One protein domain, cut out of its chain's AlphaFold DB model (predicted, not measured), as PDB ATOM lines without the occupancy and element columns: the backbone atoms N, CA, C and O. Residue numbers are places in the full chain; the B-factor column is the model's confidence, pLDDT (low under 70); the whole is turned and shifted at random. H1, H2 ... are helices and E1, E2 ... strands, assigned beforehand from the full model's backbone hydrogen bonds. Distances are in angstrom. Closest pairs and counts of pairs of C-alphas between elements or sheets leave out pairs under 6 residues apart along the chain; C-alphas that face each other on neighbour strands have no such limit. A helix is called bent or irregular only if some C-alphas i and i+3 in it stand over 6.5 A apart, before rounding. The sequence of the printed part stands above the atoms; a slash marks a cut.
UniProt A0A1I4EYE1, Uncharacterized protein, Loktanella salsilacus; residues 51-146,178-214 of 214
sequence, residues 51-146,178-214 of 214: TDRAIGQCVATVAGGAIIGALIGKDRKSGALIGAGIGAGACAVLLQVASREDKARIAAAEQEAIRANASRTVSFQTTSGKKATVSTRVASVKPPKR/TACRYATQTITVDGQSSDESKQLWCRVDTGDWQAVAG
ATOM      1  N   THR A  51     -13.522  32.928  28.922       68.50
ATOM      2  CA  THR A  51     -12.425  33.257  28.019       68.50
ATOM      3  C   THR A  51     -11.281  33.969  28.741       68.50
ATOM      4  O   THR A  51     -10.127  33.600  28.541       68.50
ATOM      5  N   ASP A  52     -11.554  34.932  29.630       71.69
ATOM      6  CA  ASP A  52     -10.494  35.599  30.405       71.69
ATOM      7  C   ASP A  52      -9.782  34.636  31.359       71.69
ATOM      8  O   ASP A  52      -8.555  34.685  31.489       71.69
ATOM      9  N   ARG A  53     -10.526  33.708  31.972       73.50
ATOM     10  CA  ARG A  53      -9.938  32.673  32.832       73.50
ATOM     11  C   ARG A  53      -9.068  31.706  32.031       73.50
ATOM     12  O   ARG A  53      -7.959  31.397  32.462       73.50
ATOM     13  N   ALA A  54      -9.544  31.276  30.862       73.38
ATOM     14  CA  ALA A  54      -8.806  30.403  29.956       73.38
ATOM     15  C   ALA A  54      -7.523  31.076  29.449       73.38
ATOM     16  O   ALA A  54      -6.463  30.454  29.462       73.38
ATOM     17  N   ILE A  55      -7.579  32.362  29.085       74.62
ATOM     18  CA  ILE A  55      -6.394  33.141  28.694       74.62
ATOM     19  C   ILE A  55      -5.403  33.227  29.858       74.62
ATOM     20  O   ILE A  55      -4.216  32.971  29.663       74.62
ATOM     21  N   GLY A  56      -5.874  33.533  31.071       77.88
ATOM     22  CA  GLY A  56      -5.022  33.600  32.259       77.88
ATOM     23  C   GLY A  56      -4.326  32.270  32.560       77.88
ATOM     24  O   GLY A  56      -3.116  32.243  32.785       77.88
ATOM     25  N   GLN A  57      -5.064  31.158  32.491       78.25
ATOM     26  CA  GLN A  57      -4.508  29.814  32.661       78.25
ATOM     27  C   GLN A  57      -3.517  29.464  31.555       78.25
ATOM     28  O   GLN A  57      -2.467  28.903  31.841       78.25
ATOM     29  N   CYS A  58      -3.818  29.829  30.312       76.62
ATOM     30  CA  CYS A  58      -2.965  29.533  29.175       76.62
ATOM     31  C   CYS A  58      -1.638  30.313  29.228       76.62
ATOM     32  O   CYS A  58      -0.566  29.742  29.038       76.62
ATOM     33  N   VAL A  59      -1.666  31.606  29.572       77.25
ATOM     34  CA  VAL A  59      -0.436  32.396  29.755       77.25
ATOM     35  C   VAL A  59       0.378  31.867  30.938       77.25
ATOM     36  O   VAL A  59       1.599  31.738  30.834       77.25
ATOM     37  N   ALA A  60      -0.284  31.500  32.040       78.69
ATOM     38  CA  ALA A  60       0.381  30.932  33.206       78.69
ATOM     39  C   ALA A  60       1.050  29.580  32.899       78.69
ATOM     40  O   ALA A  60       2.185  29.354  33.321       78.69
ATOM     41  N   THR A  61       0.394  28.696  32.138       75.94
ATOM     42  CA  THR A  61       0.966  27.395  31.756       75.94
ATOM     43  C   THR A  61       2.091  27.533  30.741       75.94
ATOM     44  O   THR A  61       3.084  26.823  30.868       75.94
ATOM     45  N   VAL A  62       2.005  28.463  29.785       73.75
ATOM     46  CA  VAL A  62       3.108  28.738  28.846       73.75
ATOM     47  C   VAL A  62       4.323  29.306  29.585       73.75
ATOM     48  O   VAL A  62       5.437  28.820  29.393       73.75
ATOM     49  N   ALA A  63       4.118  30.282  30.477       71.62
ATOM     50  CA  ALA A  63       5.199  30.861  31.273       71.62
ATOM     51  C   ALA A  63       5.837  29.824  32.216       71.62
ATOM     52  O   ALA A  63       7.061  29.708  32.270       71.62
ATOM     53  N   GLY A  64       5.025  29.020  32.911       70.62
ATOM     54  CA  GLY A  64       5.515  27.955  33.794       70.62
ATOM     55  C   GLY A  64       6.182  26.800  33.037       70.62
ATOM     56  O   GLY A  64       7.227  26.301  33.454       70.62
ATOM     57  N   GLY A  65       5.627  26.410  31.888       64.31
ATOM     58  CA  GLY A  65       6.147  25.346  31.030       64.31
ATOM     59  C   GLY A  65       7.498  25.691  30.409       64.31
ATOM     60  O   GLY A  65       8.359  24.819  30.311       64.31
ATOM     61  N   ALA A  66       7.735  26.963  30.073       65.56
ATOM     62  CA  ALA A  66       9.040  27.428  29.607       65.56
ATOM     63  C   ALA A  66      10.130  27.268  30.683       65.56
ATOM     64  O   ALA A  66      11.246  26.850  30.374       65.56
ATOM     65  N   ILE A  67       9.800  27.535  31.952       68.25
ATOM     66  CA  ILE A  67      10.735  27.401  33.078       68.25
ATOM     67  C   ILE A  67      11.041  25.924  33.351       68.25
ATOM     68  O   ILE A  67      12.206  25.538  33.450       68.25
ATOM     69  N   ILE A  68      10.011  25.076  33.421       69.56
ATOM     70  CA  ILE A  68      10.181  23.638  33.682       69.56
ATOM     71  C   ILE A  68      10.888  22.948  32.502       69.56
ATOM     72  O   ILE A  68      11.803  22.149  32.705       69.56
ATOM     73  N   GLY A  69      10.533  23.299  31.264       56.47
ATOM     74  CA  GLY A  69      11.171  22.777  30.052       56.47
ATOM     75  C   GLY A  69      12.652  23.153  29.940       56.47
ATOM     76  O   GLY A  69      13.457  22.348  29.465       56.47
ATOM     77  N   ALA A  70      13.038  24.330  30.442       62.66
ATOM     78  CA  ALA A  70      14.436  24.747  30.527       62.66
ATOM     79  C   ALA A  70      15.243  23.974  31.590       62.66
ATOM     80  O   ALA A  70      16.465  23.884  31.466       62.66
ATOM     81  N   LEU A  71      14.586  23.414  32.612       66.75
ATOM     82  CA  LEU A  71      15.232  22.645  33.685       66.75
ATOM     83  C   LEU A  71      15.412  21.158  33.341       66.75
ATOM     84  O   LEU A  71      16.384  20.555  33.786       66.75
ATOM     85  N   ILE A  72      14.507  20.568  32.553       70.44
ATOM     86  CA  ILE A  72      14.526  19.128  32.221       70.44
ATOM     87  C   ILE A  72      15.308  18.838  30.921       70.44
ATOM     88  O   ILE A  72      15.792  17.725  30.710       70.44
ATOM     89  N   GLY A  73      15.468  19.825  30.036       54.16
ATOM     90  CA  GLY A  73      16.204  19.661  28.782       54.16
ATOM     91  C   GLY A  73      17.715  19.505  28.978       54.16
ATOM     92  O   GLY A  73      18.358  20.377  29.557       54.16
ATOM     93  N   LYS A  74      18.300  18.439  28.407       62.59
ATOM     94  CA  LYS A  74      19.763  18.218  28.353       62.59
ATOM     95  C   LYS A  74      20.506  19.386  27.685       62.59
ATOM     96  O   LYS A  74      21.618  19.709  28.079       62.59
ATOM     97  N   ASP A  75      19.824  20.062  26.760       69.12
ATOM     98  CA  ASP A  75      20.182  21.371  26.228       69.12
ATOM     99  C   ASP A  75      19.056  22.362  26.533       69.12
ATOM    100  O   ASP A  75      17.933  22.208  26.036       69.12
ATOM    101  N   ARG A  76      19.362  23.419  27.301       60.72
ATOM    102  CA  ARG A  76      18.388  24.460  27.690       60.72
ATOM    103  C   ARG A  76      17.651  25.076  26.490       60.72
ATOM    104  O   ARG A  76      16.522  25.529  26.637       60.72
ATOM    105  N   LYS A  77      18.273  25.078  25.303       62.16
ATOM    106  CA  LYS A  77      17.701  25.631  24.062       62.16
ATOM    107  C   LYS A  77      16.730  24.673  23.361       62.16
ATOM    108  O   LYS A  77      15.688  25.119  22.895       62.16
ATOM    109  N   SER A  78      17.032  23.376  23.313       61.31
ATOM    110  CA  SER A  78      16.198  22.391  22.604       61.31
ATOM    111  C   SER A  78      15.004  21.920  23.444       61.31
ATOM    112  O   SER A  78      13.927  21.687  22.899       61.31
ATOM    113  N   GLY A  79      15.160  21.837  24.774       51.03
ATOM    114  CA  GLY A  79      14.080  21.443  25.691       51.03
ATOM    115  C   GLY A  79      12.953  22.477  25.795       51.03
ATOM    116  O   GLY A  79      11.777  22.114  25.798       51.03
ATOM    117  N   ALA A  80      13.301  23.767  25.785       57.91
ATOM    118  CA  ALA A  80      12.323  24.855  25.802       57.91
ATOM    119  C   ALA A  80      11.459  24.893  24.526       57.91
ATOM    120  O   ALA A  80      10.270  25.197  24.587       57.91
ATOM    121  N   LEU A  81      12.039  24.544  23.373       63.22
ATOM    122  CA  LEU A  81      11.388  24.682  22.069       63.22
ATOM    123  C   LEU A  81      10.347  23.579  21.813       63.22
ATOM    124  O   LEU A  81       9.256  23.855  21.319       63.22
ATOM    125  N   ILE A  82      10.649  22.341  22.220       57.78
ATOM    126  CA  ILE A  82       9.722  21.205  22.092       57.78
ATOM    127  C   ILE A  82       8.578  21.314  23.112       57.78
ATOM    128  O   ILE A  82       7.425  21.072  22.759       57.78
ATOM    129  N   GLY A  83       8.873  21.741  24.347       50.94
ATOM    130  CA  GLY A  83       7.852  21.979  25.376       50.94
ATOM    131  C   GLY A  83       6.893  23.121  25.023       50.94
ATOM    132  O   GLY A  83       5.703  23.042  25.323       50.94
ATOM    133  N   ALA A  84       7.379  24.148  24.319       57.53
ATOM    134  CA  ALA A  84       6.544  25.244  23.838       57.53
ATOM    135  C   ALA A  84       5.681  24.854  22.624       57.53
ATOM    136  O   ALA A  84       4.551  25.316  22.514       57.53
ATOM    137  N   GLY A  85       6.172  23.998  21.720       54.75
ATOM    138  CA  GLY A  85       5.563  23.798  20.398       54.75
ATOM    139  C   GLY A  85       4.112  23.298  20.394       54.75
ATOM    140  O   GLY A  85       3.316  23.759  19.581       54.75
ATOM    141  N   ILE A  86       3.744  22.388  21.302       56.06
ATOM    142  CA  ILE A  86       2.403  21.768  21.297       56.06
ATOM    143  C   ILE A  86       1.393  22.585  22.123       56.06
ATOM    144  O   ILE A  86       0.231  22.688  21.740       56.06
ATOM    145  N   GLY A  87       1.824  23.229  23.215       55.34
ATOM    146  CA  GLY A  87       0.949  24.046  24.072       55.34
ATOM    147  C   GLY A  87       0.804  25.507  23.630       55.34
ATOM    148  O   GLY A  87      -0.237  26.125  23.847       55.34
ATOM    149  N   ALA A  88       1.817  26.072  22.964       65.31
ATOM    150  CA  ALA A  88       1.787  27.475  22.551       65.31
ATOM    151  C   ALA A  88       0.804  27.742  21.404       65.31
ATOM    152  O   ALA A  88       0.341  28.869  21.279       65.31
ATOM    153  N   GLY A  89       0.453  26.737  20.592       67.56
ATOM    154  CA  GLY A  89      -0.453  26.912  19.452       67.56
ATOM    155  C   GLY A  89      -1.833  27.435  19.863       67.56
ATOM    156  O   GLY A  89      -2.270  28.474  19.370       67.56
ATOM    157  N   ALA A  90      -2.486  26.777  20.826       65.94
ATOM    158  CA  ALA A  90      -3.794  27.204  21.334       65.94
ATOM    159  C   ALA A  90      -3.725  28.571  22.042       65.94
ATOM    160  O   ALA A  90      -4.605  29.417  21.873       65.94
ATOM    161  N   CYS A  91      -2.634  28.827  22.769       71.62
ATOM    162  CA  CYS A  91      -2.405  30.118  23.415       71.62
ATOM    163  C   CYS A  91      -2.191  31.254  22.417       71.62
ATOM    164  O   CYS A  91      -2.705  32.351  22.611       71.62
ATOM    165  N   ALA A  92      -1.462  30.995  21.331       71.50
ATOM    166  CA  ALA A  92      -1.203  31.972  20.285       71.50
ATOM    167  C   ALA A  92      -2.494  32.374  19.563       71.50
ATOM    168  O   ALA A  92      -2.675  33.553  19.267       71.50
ATOM    169  N   VAL A  93      -3.413  31.427  19.338       69.44
ATOM    170  CA  VAL A  93      -4.744  31.724  18.788       69.44
ATOM    171  C   VAL A  93      -5.522  32.643  19.728       69.44
ATOM    172  O   VAL A  93      -6.026  33.676  19.294       69.44
ATOM    173  N   LEU A  94      -5.561  32.333  21.027       71.12
ATOM    174  CA  LEU A  94      -6.248  33.175  22.013       71.12
ATOM    175  C   LEU A  94      -5.596  34.560  22.168       71.12
ATOM    176  O   LEU A  94      -6.304  35.552  22.328       71.12
ATOM    177  N   LEU A  95      -4.267  34.656  22.057       77.44
ATOM    178  CA  LEU A  95      -3.538  35.929  22.065       77.44
ATOM    179  C   LEU A  95      -3.840  36.788  20.831       77.44
ATOM    180  O   LEU A  95      -3.884  38.010  20.940       77.44
ATOM    181  N   GLN A  96      -4.109  36.181  19.672       70.81
ATOM    182  CA  GLN A  96      -4.515  36.923  18.469       70.81
ATOM    183  C   GLN A  96      -5.909  37.553  18.596       70.81
ATOM    184  O   GLN A  96      -6.194  38.531  17.908       70.81
ATOM    185  N   VAL A  97      -6.745  37.019  19.491       73.19
ATOM    186  CA  VAL A  97      -8.088  37.522  19.825       73.19
ATOM    187  C   VAL A  97      -8.072  38.313  21.145       73.19
ATOM    188  O   VAL A  97      -9.109  38.693  21.679       73.19
ATOM    189  N   ALA A  98      -6.890  38.599  21.702       79.50
ATOM    190  CA  ALA A  98      -6.767  39.253  23.003       79.50
ATOM    191  C   ALA A  98      -7.023  40.769  22.977       79.50
ATOM    192  O   ALA A  98      -6.966  41.399  24.039       79.50
ATOM    193  N   SER A  99      -7.310  41.362  21.810       85.75
ATOM    194  CA  SER A  99      -7.697  42.772  21.736       85.75
ATOM    195  C   SER A  99      -8.956  43.001  22.585       85.75
ATOM    196  O   SER A  99      -9.860  42.161  22.640       85.75
ATOM    197  N   ARG A 100      -9.020  44.130  23.306       85.19
ATOM    198  CA  ARG A 100     -10.182  44.436  24.165       85.19
ATOM    199  C   ARG A 100     -11.475  44.512  23.349       85.19
ATOM    200  O   ARG A 100     -12.530  44.122  23.840       85.19
ATOM    201  N   GLU A 101     -11.372  44.977  22.109       91.06
ATOM    202  CA  GLU A 101     -12.487  45.090  21.168       91.06
ATOM    203  C   GLU A 101     -12.996  43.720  20.721       91.06
ATOM    204  O   GLU A 101     -14.195  43.462  20.823       91.06
ATOM    205  N   ASP A 102     -12.111  42.808  20.305       91.00
ATOM    206  CA  ASP A 102     -12.523  41.462  19.897       91.00
ATOM    207  C   ASP A 102     -13.147  40.702  21.073       91.00
ATOM    208  O   ASP A 102     -14.225  40.122  20.930       91.00
ATOM    209  N   LYS A 103     -12.553  40.799  22.271       88.94
ATOM    210  CA  LYS A 103     -13.132  40.229  23.499       88.94
ATOM    211  C   LYS A 103     -14.536  40.757  23.783       88.94
ATOM    212  O   LYS A 103     -15.435  39.969  24.070       88.94
ATOM    213  N   ALA A 104     -14.747  42.070  23.677       90.44
ATOM    214  CA  ALA A 104     -16.058  42.674  23.902       90.44
ATOM    215  C   ALA A 104     -17.100  42.168  22.893       90.44
ATOM    216  O   ALA A 104     -18.239  41.895  23.272       90.44
ATOM    217  N   ARG A 105     -16.713  41.975  21.625       91.88
ATOM    218  CA  ARG A 105     -17.605  41.433  20.585       91.88
ATOM    219  C   ARG A 105     -17.974  39.974  20.834       91.88
ATOM    220  O   ARG A 105     -19.136  39.611  20.664       91.88
ATOM    221  N   ILE A 106     -17.016  39.157  21.270       91.38
ATOM    222  CA  ILE A 106     -17.257  37.753  21.638       91.38
ATOM    223  C   ILE A 106     -18.190  37.671  22.845       91.38
ATOM    224  O   ILE A 106     -19.181  36.942  22.801       91.38
ATOM    225  N   ALA A 107     -17.916  38.459  23.886       90.75
ATOM    226  CA  ALA A 107     -18.744  38.512  25.085       90.75
ATOM    227  C   ALA A 107     -20.174  38.983  24.769       90.75
ATOM    228  O   ALA A 107     -21.138  38.412  25.277       90.75
ATOM    229  N   ALA A 108     -20.332  39.979  23.893       92.38
ATOM    230  CA  ALA A 108     -21.645  40.440  23.447       92.38
ATOM    231  C   ALA A 108     -22.411  39.349  22.679       92.38
ATOM    232  O   ALA A 108     -23.589  39.124  22.956       92.38
ATOM    233  N   ALA A 109     -21.745  38.634  21.764       93.19
ATOM    234  CA  ALA A 109     -22.354  37.537  21.011       93.19
ATOM    235  C   ALA A 109     -22.784  36.372  21.917       93.19
ATOM    236  O   ALA A 109     -23.866  35.809  21.737       93.19
ATOM    237  N   GLU A 110     -21.971  36.034  22.922       93.38
ATOM    238  CA  GLU A 110     -22.329  35.033  23.927       93.38
ATOM    239  C   GLU A 110     -23.533  35.485  24.756       93.38
ATOM    240  O   GLU A 110     -24.497  34.731  24.894       93.38
ATOM    241  N   GLN A 111     -23.526  36.720  25.264       92.00
ATOM    242  CA  GLN A 111     -24.651  37.256  26.032       92.00
ATOM    243  C   GLN A 111     -25.941  37.277  25.212       92.00
ATOM    244  O   GLN A 111     -27.005  36.971  25.749       92.00
ATOM    245  N   GLU A 112     -25.873  37.603  23.922       94.25
ATOM    246  CA  GLU A 112     -27.036  37.566  23.040       94.25
ATOM    247  C   GLU A 112     -27.553  36.133  22.846       94.25
ATOM    248  O   GLU A 112     -28.753  35.896  22.995       94.25
ATOM    249  N   ALA A 113     -26.664  35.166  22.587       96.06
ATOM    250  CA  ALA A 113     -27.024  33.750  22.482       96.06
ATOM    251  C   ALA A 113     -27.665  33.232  23.780       96.06
ATOM    252  O   ALA A 113     -28.705  32.563  23.750       96.06
ATOM    253  N   ILE A 114     -27.091  33.603  24.931       95.44
ATOM    254  CA  ILE A 114     -27.604  33.234  26.248       95.44
ATOM    255  C   ILE A 114     -28.950  33.880  26.510       95.44
ATOM    256  O   ILE A 114     -29.851  33.158  26.915       95.44
ATOM    257  N   ARG A 115     -29.147  35.175  26.239       93.50
ATOM    258  CA  ARG A 115     -30.454  35.840  26.402       93.50
ATOM    259  C   ARG A 115     -31.514  35.201  25.503       93.50
ATOM    260  O   ARG A 115     -32.595  34.874  25.991       93.50
ATOM    261  N   ALA A 116     -31.170  34.944  24.239       96.62
ATOM    262  CA  ALA A 116     -32.055  34.342  23.245       96.62
ATOM    263  C   ALA A 116     -32.336  32.844  23.471       96.62
ATOM    264  O   ALA A 116     -33.226  32.303  22.823       96.62
ATOM    265  N   ASN A 117     -31.606  32.170  24.372       96.25
ATOM    266  CA  ASN A 117     -31.667  30.714  24.566       96.25
ATOM    267  C   ASN A 117     -31.441  29.917  23.271       96.25
ATOM    268  O   ASN A 117     -32.083  28.891  23.049       96.25
ATOM    269  N   ALA A 118     -30.579  30.416  22.390       97.31
ATOM    270  CA  ALA A 118     -30.407  29.861  21.058       97.31
ATOM    271  C   ALA A 118     -28.926  29.735  20.722       97.31
ATOM    272  O   ALA A 118     -28.141  30.651  20.967       97.31
ATOM    273  N   SER A 119     -28.560  28.604  20.124       96.56
ATOM    274  CA  SER A 119     -27.225  28.420  19.565       96.56
ATOM    275  C   SER A 119     -27.022  29.381  18.395       96.56
ATOM    276  O   SER A 119     -27.890  29.495  17.529       96.56
ATOM    277  N   ARG A 120     -25.882  30.071  18.362       97.56
ATOM    278  CA  ARG A 120     -25.546  31.043  17.318       97.56
ATOM    279  C   ARG A 120     -24.096  30.912  16.898       97.56
ATOM    280  O   ARG A 120     -23.226  30.643  17.721       97.56
ATOM    281  N   THR A 121     -23.859  31.176  15.620       96.75
ATOM    282  CA  THR A 121     -22.516  31.294  15.060       96.75
ATOM    283  C   THR A 121     -22.354  32.689  14.493       96.75
ATOM    284  O   THR A 121     -23.149  33.110  13.654       96.75
ATOM    285  N   VAL A 122     -21.327  33.403  14.940       96.62
ATOM    286  CA  VAL A 122     -20.967  34.722  14.416       96.62
ATOM    287  C   VAL A 122     -19.567  34.664  13.831       96.62
ATOM    288  O   VAL A 122     -18.668  34.062  14.411       96.62
ATOM    289  N   SER A 123     -19.370  35.291  12.676       95.81
ATOM    290  CA  SER A 123     -18.046  35.456  12.081       95.81
ATOM    291  C   SER A 123     -17.722  36.935  11.972       95.81
ATOM    292  O   SER A 123     -18.581  37.739  11.611       95.81
ATOM    293  N   PHE A 124     -16.481  37.297  12.253       95.00
ATOM    294  CA  PHE A 124     -16.001  38.663  12.117       95.00
ATOM    295  C   PHE A 124     -14.513  38.685  11.777       95.00
ATOM    296  O   PHE A 124     -13.808  37.695  11.970       95.00
ATOM    297  N   GLN A 125     -14.038  39.809  11.240       95.25
ATOM    298  CA  GLN A 125     -12.604  40.065  11.174       95.25
ATOM    299  C   GLN A 125     -12.127  40.611  12.515       95.25
ATOM    300  O   GLN A 125     -12.761  41.518  13.063       95.25
ATOM    301  N   THR A 126     -11.052  40.025  13.031       92.94
ATOM    302  CA  THR A 126     -10.344  40.499  14.221       92.94
ATOM    303  C   THR A 126      -9.592  41.789  13.908       92.94
ATOM    304  O   THR A 126      -9.335  42.104  12.742       92.94
ATOM    305  N   THR A 127      -9.135  42.499  14.940       91.00
ATOM    306  CA  THR A 127      -8.266  43.680  14.760       91.00
ATOM    307  C   THR A 127      -6.947  43.331  14.051       91.00
ATOM    308  O   THR A 127      -6.321  44.181  13.427       91.00
ATOM    309  N   SER A 128      -6.536  42.059  14.084       88.19
ATOM    310  CA  SER A 128      -5.377  41.531  13.352       88.19
ATOM    311  C   SER A 128      -5.644  41.204  11.871       88.19
ATOM    312  O   SER A 128      -4.741  40.723  11.190       88.19
ATOM    313  N   GLY A 129      -6.860  41.445  11.363       93.12
ATOM    314  CA  GLY A 129      -7.248  41.176   9.969       93.12
ATOM    315  C   GLY A 129      -7.536  39.702   9.662       93.12
ATOM    316  O   GLY A 129      -7.678  39.321   8.501       93.12
ATOM    317  N   LYS A 130      -7.620  38.854  10.690       92.62
ATOM    318  CA  LYS A 130      -7.890  37.418  10.561       92.62
ATOM    319  C   LYS A 130      -9.380  37.145  10.692       92.62
ATOM    320  O   LYS A 130     -10.103  37.879  11.365       92.62
ATOM    321  N   LYS A 131      -9.867  36.070  10.071       94.25
ATOM    322  CA  LYS A 131     -11.284  35.699  10.182       94.25
ATOM    323  C   LYS A 131     -11.487  34.834  11.423       94.25
ATOM    324  O   LYS A 131     -11.032  33.692  11.466       94.25
ATOM    325  N   ALA A 132     -12.223  35.359  12.397       93.94
ATOM    326  CA  ALA A 132     -12.689  34.614  13.557       93.94
ATOM    327  C   ALA A 132     -14.132  34.141  13.341       93.94
ATOM    328  O   ALA A 132     -14.968  34.859  12.790       93.94
ATOM    329  N   THR A 133     -14.428  32.921  13.778       95.75
ATOM    330  CA  THR A 133     -15.781  32.368  13.862       95.75
ATOM    331  C   THR A 133     -16.009  31.857  15.271       95.75
ATOM    332  O   THR A 133     -15.241  31.043  15.771       95.75
ATOM    333  N   VAL A 134     -17.066  32.339  15.907       94.25
ATOM    334  CA  VAL A 134     -17.454  31.979  17.265       94.25
ATOM    335  C   VAL A 134     -18.771  31.242  17.178       94.25
ATOM    336  O   VAL A 134     -19.776  31.812  16.759       94.25
ATOM    337  N   SER A 135     -18.758  29.972  17.558       95.50
ATOM    338  CA  SER A 135     -19.955  29.150  17.680       95.50
ATOM    339  C   SER A 135     -20.285  29.003  19.159       95.50
ATOM    340  O   SER A 135     -19.541  28.361  19.897       95.50
ATOM    341  N   THR A 136     -21.415  29.559  19.581       96.62
ATOM    342  CA  THR A 136     -21.946  29.405  20.936       96.62
ATOM    343  C   THR A 136     -23.155  28.486  20.884       96.62
ATOM    344  O   THR A 136     -24.153  28.788  20.230       96.62
ATOM    345  N   ARG A 137     -23.085  27.360  21.590       96.94
ATOM    346  CA  ARG A 137     -24.216  26.456  21.808       96.94
ATOM    347  C   ARG A 137     -24.798  26.694  23.187       96.94
ATOM    348  O   ARG A 137     -24.057  26.749  24.163       96.94
ATOM    349  N   VAL A 138     -26.120  26.811  23.260       97.19
ATOM    350  CA  VAL A 138     -26.826  27.056  24.521       97.19
ATOM    351  C   VAL A 138     -27.727  25.872  24.837       97.19
ATOM    352  O   VAL A 138     -28.542  25.469  24.010       97.19
ATOM    353  N   ALA A 139     -27.586  25.321  26.041       97.38
ATOM    354  CA  ALA A 139     -28.420  24.236  26.541       97.38
ATOM    355  C   ALA A 139     -29.040  24.633  27.882       97.38
ATOM    356  O   ALA A 139     -28.327  24.929  28.840       97.38
ATOM    357  N   SER A 140     -30.370  24.642  27.964       96.44
ATOM    358  CA  SER A 140     -31.072  24.890  29.227       96.44
ATOM    359  C   SER A 140     -30.849  23.740  30.211       96.44
ATOM    360  O   SER A 140     -30.827  22.573  29.823       96.44
ATOM    361  N   VAL A 141     -30.691  24.073  31.490       95.50
ATOM    362  CA  VAL A 141     -30.421  23.114  32.566       95.50
ATOM    363  C   VAL A 141     -31.353  23.408  33.728       95.50
ATOM    364  O   VAL A 141     -31.655  24.568  34.015       95.50
ATOM    365  N   LYS A 142     -31.789  22.361  34.432       93.62
ATOM    366  CA  LYS A 142     -32.513  22.540  35.690       93.62
ATOM    367  C   LYS A 142     -31.601  23.293  36.670       93.62
ATOM    368  O   LYS A 142     -30.482  22.821  36.884       93.62
ATOM    369  N   PRO A 143     -32.044  24.425  37.252       86.25
ATOM    370  CA  PRO A 143     -31.250  25.130  38.246       86.25
ATOM    371  C   PRO A 143     -30.862  24.165  39.367       86.25
ATOM    372  O   PRO A 143     -31.734  23.431  39.857       86.25
ATOM    373  N   PRO A 144     -29.578  24.108  39.759       80.62
ATOM    374  CA  PRO A 144     -29.209  23.331  40.924       80.62
ATOM    375  C   PRO A 144     -29.978  23.901  42.117       80.62
ATOM    376  O   PRO A 144     -30.046  25.118  42.294       80.62
ATOM    377  N   LYS A 145     -30.570  23.026  42.939       73.00
ATOM    378  CA  LYS A 145     -31.025  23.454  44.263       73.00
ATOM    379  C   LYS A 145     -29.776  23.937  44.983       73.00
ATOM    380  O   LYS A 145     -28.884  23.132  45.241       73.00
ATOM    381  N   ARG A 146     -29.670  25.245  45.220       67.31
ATOM    382  CA  ARG A 146     -28.534  25.794  45.947       67.31
ATOM    383  C   ARG A 146     -28.572  25.182  47.340       67.31
ATOM    384  O   ARG A 146     -29.524  25.395  48.084       67.31
ATOM    385  N   THR A 178     -33.466  31.607  38.993       92.50
ATOM    386  CA  THR A 178     -34.743  31.296  38.336       92.50
ATOM    387  C   THR A 178     -34.569  30.369  37.133       92.50
ATOM    388  O   THR A 178     -35.437  29.546  36.845       92.50
ATOM    389  N   ALA A 179     -33.437  30.458  36.431       94.56
ATOM    390  CA  ALA A 179     -33.113  29.622  35.275       94.56
ATOM    391  C   ALA A 179     -31.598  29.443  35.142       94.56
ATOM    392  O   ALA A 179     -30.852  30.359  35.461       94.56
ATOM    393  N   CYS A 180     -31.135  28.308  34.616       95.75
ATOM    394  CA  CYS A 180     -29.720  28.102  34.304       95.75
ATOM    395  C   CYS A 180     -29.535  27.523  32.895       95.75
ATOM    396  O   CYS A 180     -30.402  26.825  32.364       95.75
ATOM    397  N   ARG A 181     -28.404  27.847  32.267       96.69
ATOM    398  CA  ARG A 181     -28.042  27.478  30.895       96.69
ATOM    399  C   ARG A 181     -26.551  27.177  30.824       96.69
ATOM    400  O   ARG A 181     -25.752  27.938  31.353       96.69
ATOM    401  N   TYR A 182     -26.166  26.100  30.154       95.44
ATOM    402  CA  TYR A 182     -24.785  25.921  29.730       95.44
ATOM    403  C   TYR A 182     -24.557  26.658  28.414       95.44
ATOM    404  O   TYR A 182     -25.315  26.467  27.463       95.44
ATOM    405  N   ALA A 183     -23.506  27.469  28.375       95.56
ATOM    406  CA  ALA A 183     -22.902  27.991  27.163       95.56
ATOM    407  C   ALA A 183     -21.677  27.135  26.843       95.56
ATOM    408  O   ALA A 183     -20.759  27.049  27.658       95.56
ATOM    409  N   THR A 184     -21.657  26.503  25.676       94.69
ATOM    410  CA  THR A 184     -20.445  25.891  25.130       94.69
ATOM    411  C   THR A 184     -19.973  26.753  23.974       94.69
ATOM    412  O   THR A 184     -20.726  26.948  23.019       94.69
ATOM    413  N   GLN A 185     -18.756  27.279  24.055       93.12
ATOM    414  CA  GLN A 185     -18.202  28.150  23.024       93.12
ATOM    415  C   GLN A 185     -17.000  27.494  22.345       93.12
ATOM    416  O   GLN A 185     -16.107  26.970  23.010       93.12
ATOM    417  N   THR A 186     -16.982  27.561  21.018       91.50
ATOM    418  CA  THR A 186     -15.846  27.186  20.174       91.50
ATOM    419  C   THR A 186     -15.426  28.413  19.382       91.50
ATOM    420  O   THR A 186     -16.260  29.028  18.707       91.50
ATOM    421  N   ILE A 187     -14.147  28.770  19.446       90.56
ATOM    422  CA  ILE A 187     -13.584  29.883  18.684       90.56
ATOM    423  C   ILE A 187     -12.644  29.296  17.638       90.56
ATOM    424  O   ILE A 187     -11.691  28.603  17.981       90.56
ATOM    425  N   THR A 188     -12.904  29.583  16.366       90.94
ATOM    426  CA  THR A 188     -12.046  29.191  15.246       90.94
ATOM    427  C   THR A 188     -11.443  30.433  14.601       90.94
ATOM    428  O   THR A 188     -12.179  31.313  14.156       90.94
ATOM    429  N   VAL A 189     -10.116  30.495  14.506       91.44
ATOM    430  CA  VAL A 189      -9.370  31.572  13.835       91.44
ATOM    431  C   VAL A 189      -8.448  30.936  12.805       91.44
ATOM    432  O   VAL A 189      -7.661  30.060  13.148       91.44
ATOM    433  N   ASP A 190      -8.571  31.336  11.538       89.12
ATOM    434  CA  ASP A 190      -7.761  30.802  10.427       89.12
ATOM    435  C   ASP A 190      -7.707  29.258  10.369       89.12
ATOM    436  O   ASP A 190      -6.686  28.653  10.051       89.12
ATOM    437  N   GLY A 191      -8.820  28.600  10.707       86.69
ATOM    438  CA  GLY A 191      -8.932  27.137  10.712       86.69
ATOM    439  C   GLY A 191      -8.370  26.443  11.958       86.69
ATOM    440  O   GLY A 191      -8.520  25.231  12.081       86.69
ATOM    441  N   GLN A 192      -7.782  27.182  12.901       84.50
ATOM    442  CA  GLN A 192      -7.409  26.665  14.216       84.50
ATOM    443  C   GLN A 192      -8.556  26.884  15.198       84.50
ATOM    444  O   GLN A 192      -9.035  28.008  15.341       84.50
ATOM    445  N   SER A 193      -8.995  25.826  15.876       84.00
ATOM    446  CA  SER A 193     -10.071  25.894  16.868       84.00
ATOM    447  C   SER A 193      -9.522  25.795  18.284       84.00
ATOM    448  O   SER A 193      -8.603  25.020  18.541       84.00
ATOM    449  N   SER A 194     -10.111  26.558  19.202       82.31
ATOM    450  CA  SER A 194      -9.958  26.330  20.636       82.31
ATOM    451  C   SER A 194     -10.776  25.113  21.070       82.31
ATOM    452  O   SER A 194     -11.806  24.803  20.463       82.31
ATOM    453  N   ASP A 195     -10.360  24.478  22.165       77.88
ATOM    454  CA  ASP A 195     -11.200  23.505  22.856       77.88
ATOM    455  C   ASP A 195     -12.533  24.144  23.273       77.88
ATOM    456  O   ASP A 195     -12.630  25.354  23.509       77.88
ATOM    457  N   GLU A 196     -13.577  23.321  23.337       84.25
ATOM    458  CA  GLU A 196     -14.908  23.753  23.742       84.25
ATOM    459  C   GLU A 196     -14.921  24.111  25.234       84.25
ATOM    460  O   GLU A 196     -14.880  23.236  26.103       84.25
ATOM    461  N   SER A 197     -15.017  25.402  25.556       82.69
ATOM    462  CA  SER A 197     -15.191  25.836  26.942       82.69
ATOM    463  C   SER A 197     -16.670  25.808  27.311       82.69
ATOM    464  O   SER A 197     -17.485  26.460  26.652       82.69
ATOM    465  N   LYS A 198     -17.015  25.076  28.375       90.25
ATOM    466  CA  LYS A 198     -18.373  25.000  28.925       90.25
ATOM    467  C   LYS A 198     -18.487  25.889  30.164       90.25
ATOM    468  O   LYS A 198     -17.789  25.659  31.147       90.25
ATOM    469  N   GLN A 199     -19.402  26.856  30.148       92.25
ATOM    470  CA  GLN A 199     -19.709  27.720  31.291       92.25
ATOM    471  C   GLN A 199     -21.192  27.636  31.656       92.25
ATOM    472  O   GLN A 199     -22.061  27.617  30.786       92.25
ATOM    473  N   LEU A 200     -21.492  27.572  32.954       93.44
ATOM    474  CA  LEU A 200     -22.852  27.689  33.461       93.44
ATOM    475  C   LEU A 200     -23.207  29.169  33.636       93.44
ATOM    476  O   LEU A 200     -22.487  29.916  34.290       93.44
ATOM    477  N   TRP A 201     -24.344  29.572  33.090       94.25
ATOM    478  CA  TRP A 201     -24.955  30.878  33.277       94.25
ATOM    479  C   TRP A 201     -26.279  30.690  33.999       94.25
ATOM    480  O   TRP A 201     -27.118  29.912  33.548       94.25
ATOM    481  N   CYS A 202     -26.492  31.404  35.097       93.88
ATOM    482  CA  CYS A 202     -27.753  31.376  35.822       93.88
ATOM    483  C   CYS A 202     -28.363  32.772  35.887       93.88
ATOM    484  O   CYS A 202     -27.672  33.772  36.071       93.88
ATOM    485  N   ARG A 203     -29.679  32.826  35.706       94.38
ATOM    486  CA  ARG A 203     -30.481  34.029  35.830       94.38
ATOM    487  C   ARG A 203     -30.837  34.233  37.294       94.38
ATOM    488  O   ARG A 203     -31.470  33.358  37.887       94.38
ATOM    489  N   VAL A 204     -30.426  35.359  37.860       91.56
ATOM    490  CA  VAL A 204     -30.778  35.754  39.231       91.56
ATOM    491  C   VAL A 204     -32.164  36.404  39.270       91.56
ATOM    492  O   VAL A 204     -32.752  36.697  38.225       91.56
ATOM    493  N   ASP A 205     -32.690  36.642  40.468       88.12
ATOM    494  CA  ASP A 205     -34.027  37.222  40.679       88.12
ATOM    495  C   ASP A 205     -34.202  38.629  40.093       88.12
ATOM    496  O   ASP A 205     -35.310  39.001  39.712       88.12
ATOM    497  N   THR A 206     -33.112  39.389  39.924       89.00
ATOM    498  CA  THR A 206     -33.134  40.686  39.216       89.00
ATOM    499  C   THR A 206     -33.432  40.539  37.722       89.00
ATOM    500  O   THR A 206     -33.705  41.521  37.037       89.00
ATOM    501  N   GLY A 207     -33.388  39.312  37.196       90.62
ATOM    502  CA  GLY A 207     -33.551  39.008  35.782       90.62
ATOM    503  C   GLY A 207     -32.244  39.028  34.989       90.62
ATOM    504  O   GLY A 207     -32.276  38.671  33.806       90.62
ATOM    505  N   ASP A 208     -31.120  39.373  35.617       90.50
ATOM    506  CA  ASP A 208     -29.797  39.379  34.995       90.50
ATOM    507  C   ASP A 208     -29.201  37.973  34.899       90.50
ATOM    508  O   ASP A 208     -29.444  37.114  35.747       90.50
ATOM    509  N   TRP A 209     -28.391  37.737  33.868       92.00
ATOM    510  CA  TRP A 209     -27.630  36.498  33.712       92.00
ATOM    511  C   TRP A 209     -26.231  36.666  34.293       92.00
ATOM    512  O   TRP A 209     -25.502  37.576  33.904       92.00
ATOM    513  N   GLN A 210     -25.844  35.758  35.183       90.81
ATOM    514  CA  GLN A 210     -24.521  35.728  35.795       90.81
ATOM    515  C   GLN A 210     -23.826  34.403  35.503       90.81
ATOM    516  O   GLN A 210     -24.442  33.334  35.535       90.81
ATOM    517  N   ALA A 211     -22.530  34.480  35.216       89.50
ATOM    518  CA  ALA A 211     -21.689  33.306  35.075       89.50
ATOM    519  C   ALA A 211     -21.465  32.673  36.456       89.50
ATOM    520  O   ALA A 211     -21.045  33.341  37.400       89.50
ATOM    521  N   VAL A 212     -21.735  31.375  36.567       87.44
ATOM    522  CA  VAL A 212     -21.515  30.584  37.777       87.44
ATOM    523  C   VAL A 212     -20.286  29.715  37.542       87.44
ATOM    524  O   VAL A 212     -20.195  29.008  36.536       87.44
ATOM    525  N   ALA A 213     -19.315  29.787  38.452       78.25
ATOM    526  CA  ALA A 213     -18.196  28.855  38.447       78.25
ATOM    527  C   ALA A 213     -18.738  27.446  38.730       78.25
ATOM    528  O   ALA A 213     -19.389  27.235  39.754       78.25
ATOM    529  N   GLY A 214     -18.540  26.534  37.775       64.50
ATOM    530  CA  GLY A 214     -18.849  25.112  37.925       64.50
ATOM    531  C   GLY A 214     -17.758  24.348  38.654       64.50
ATOM    532  O   GLY A 214     -16.656  24.917  38.830       64.50
TER     533      GLY A 214
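AT A GLANCE: This is residues 51 to 146 and 178 to 214 of the 214 residues of an uncharacterized protein of Loktanella salsilacus (UniProt A0A1I4EYE1). An antiparallel sheet of five strands, curled like part of a barrel, wraps round one helix, H3. From this body a long helical arm extends, in which the bent helix H2 folds back beside H1. The printed part has 133 residues, with three named helices followed by five named strands, H1 H2 H3 E1 E2 E3 E4 E5; the sheet's order is E1 E2 E3 E4 E5 and the class is mixed, helices and strands. The whole is loose, with a radius of gyration of the C-alphas of 17.8 A, and spans 57 by 38 by 21 A, only just flat.

HOW THE PARTS SIT: The strongly twisted sheet has the edge strands E1, residues 120 to 125, and E5, residues 209 to 212; its inner strands are E2, residues 131 to 141, E3, residues 178 to 189, and E4, residues 197 to 204. E1 and E2 form a hairpin, with N 122 and O 134 2.9 A apart, within hydrogen-bond range. E2 and E3 are antiparallel at 158 degrees, with N 135 and O 186 at 2.9 A. E3, E4 and E5 form a meander, each strand the antiparallel neighbour of the one before, with N 183 and O 199 at 2.8 A and N 202 and O 210 at 2.8 A. H3, residues 100 to 116, is on one face of the sheet, making two layers, and the sheet curls round it; the closest C-alphas of H3 and E2 are those of Glu 110 and Thr 136, 6.4 A apart. H2, residues 76 to 96, was assigned as one helix by its hydrogen bonds but is bent, with C-alphas 83 and 86 6.8 A apart; its arms H2a, residues 76 to 83, and H2b, residues 86 to 96, are about perpendicular at 75 degrees. H1, residues 51 to 72, touches H2a with residues 65 to 72 alone, closest at the C-alphas of Gly 69 and Ala 80, 4.9 A; they form a helical hairpin at a steep tilt of 39 degrees, opposite ways. H1 touches H2b with residues 55 to 62 alone, closest at the C-alphas of Cys 58 and Cys 91, 5.8 A. H2b only grazes the sheet, with residues 93 to 96. Every O i to N i+4 pair is within hydrogen-bond range in H3, against 17 of 18 in H1, 2 of 4 in H2a and 5 of 7 in H2b.

IN THESE COORDINATES: H1 begins at C-alpha 51 (-12.425, 33.257, 28.019) and is 30.7 A long; H2a and H2b measure 11.1 A and 16.9 A, and H3 24.1 A. E1 to E5 measure 16.9, 32.0, 35.3, 22.2 and 9.4 A, and E5 ends at C-alpha 212 (-21.515, 30.584, 37.777).

THE WHOLE: The C-alphas of Lys 74 and Thr 206, the two farthest apart, are 58.5 A apart. Residues 147 to 177 are not printed, and C-alphas 146 and 178 are 11.3 A apart across the cut. No link printed whole is long. Mean pLDDT of the printed part is 82.4; 29 residues are under 70, among them 65 to 71 and 73 to 90.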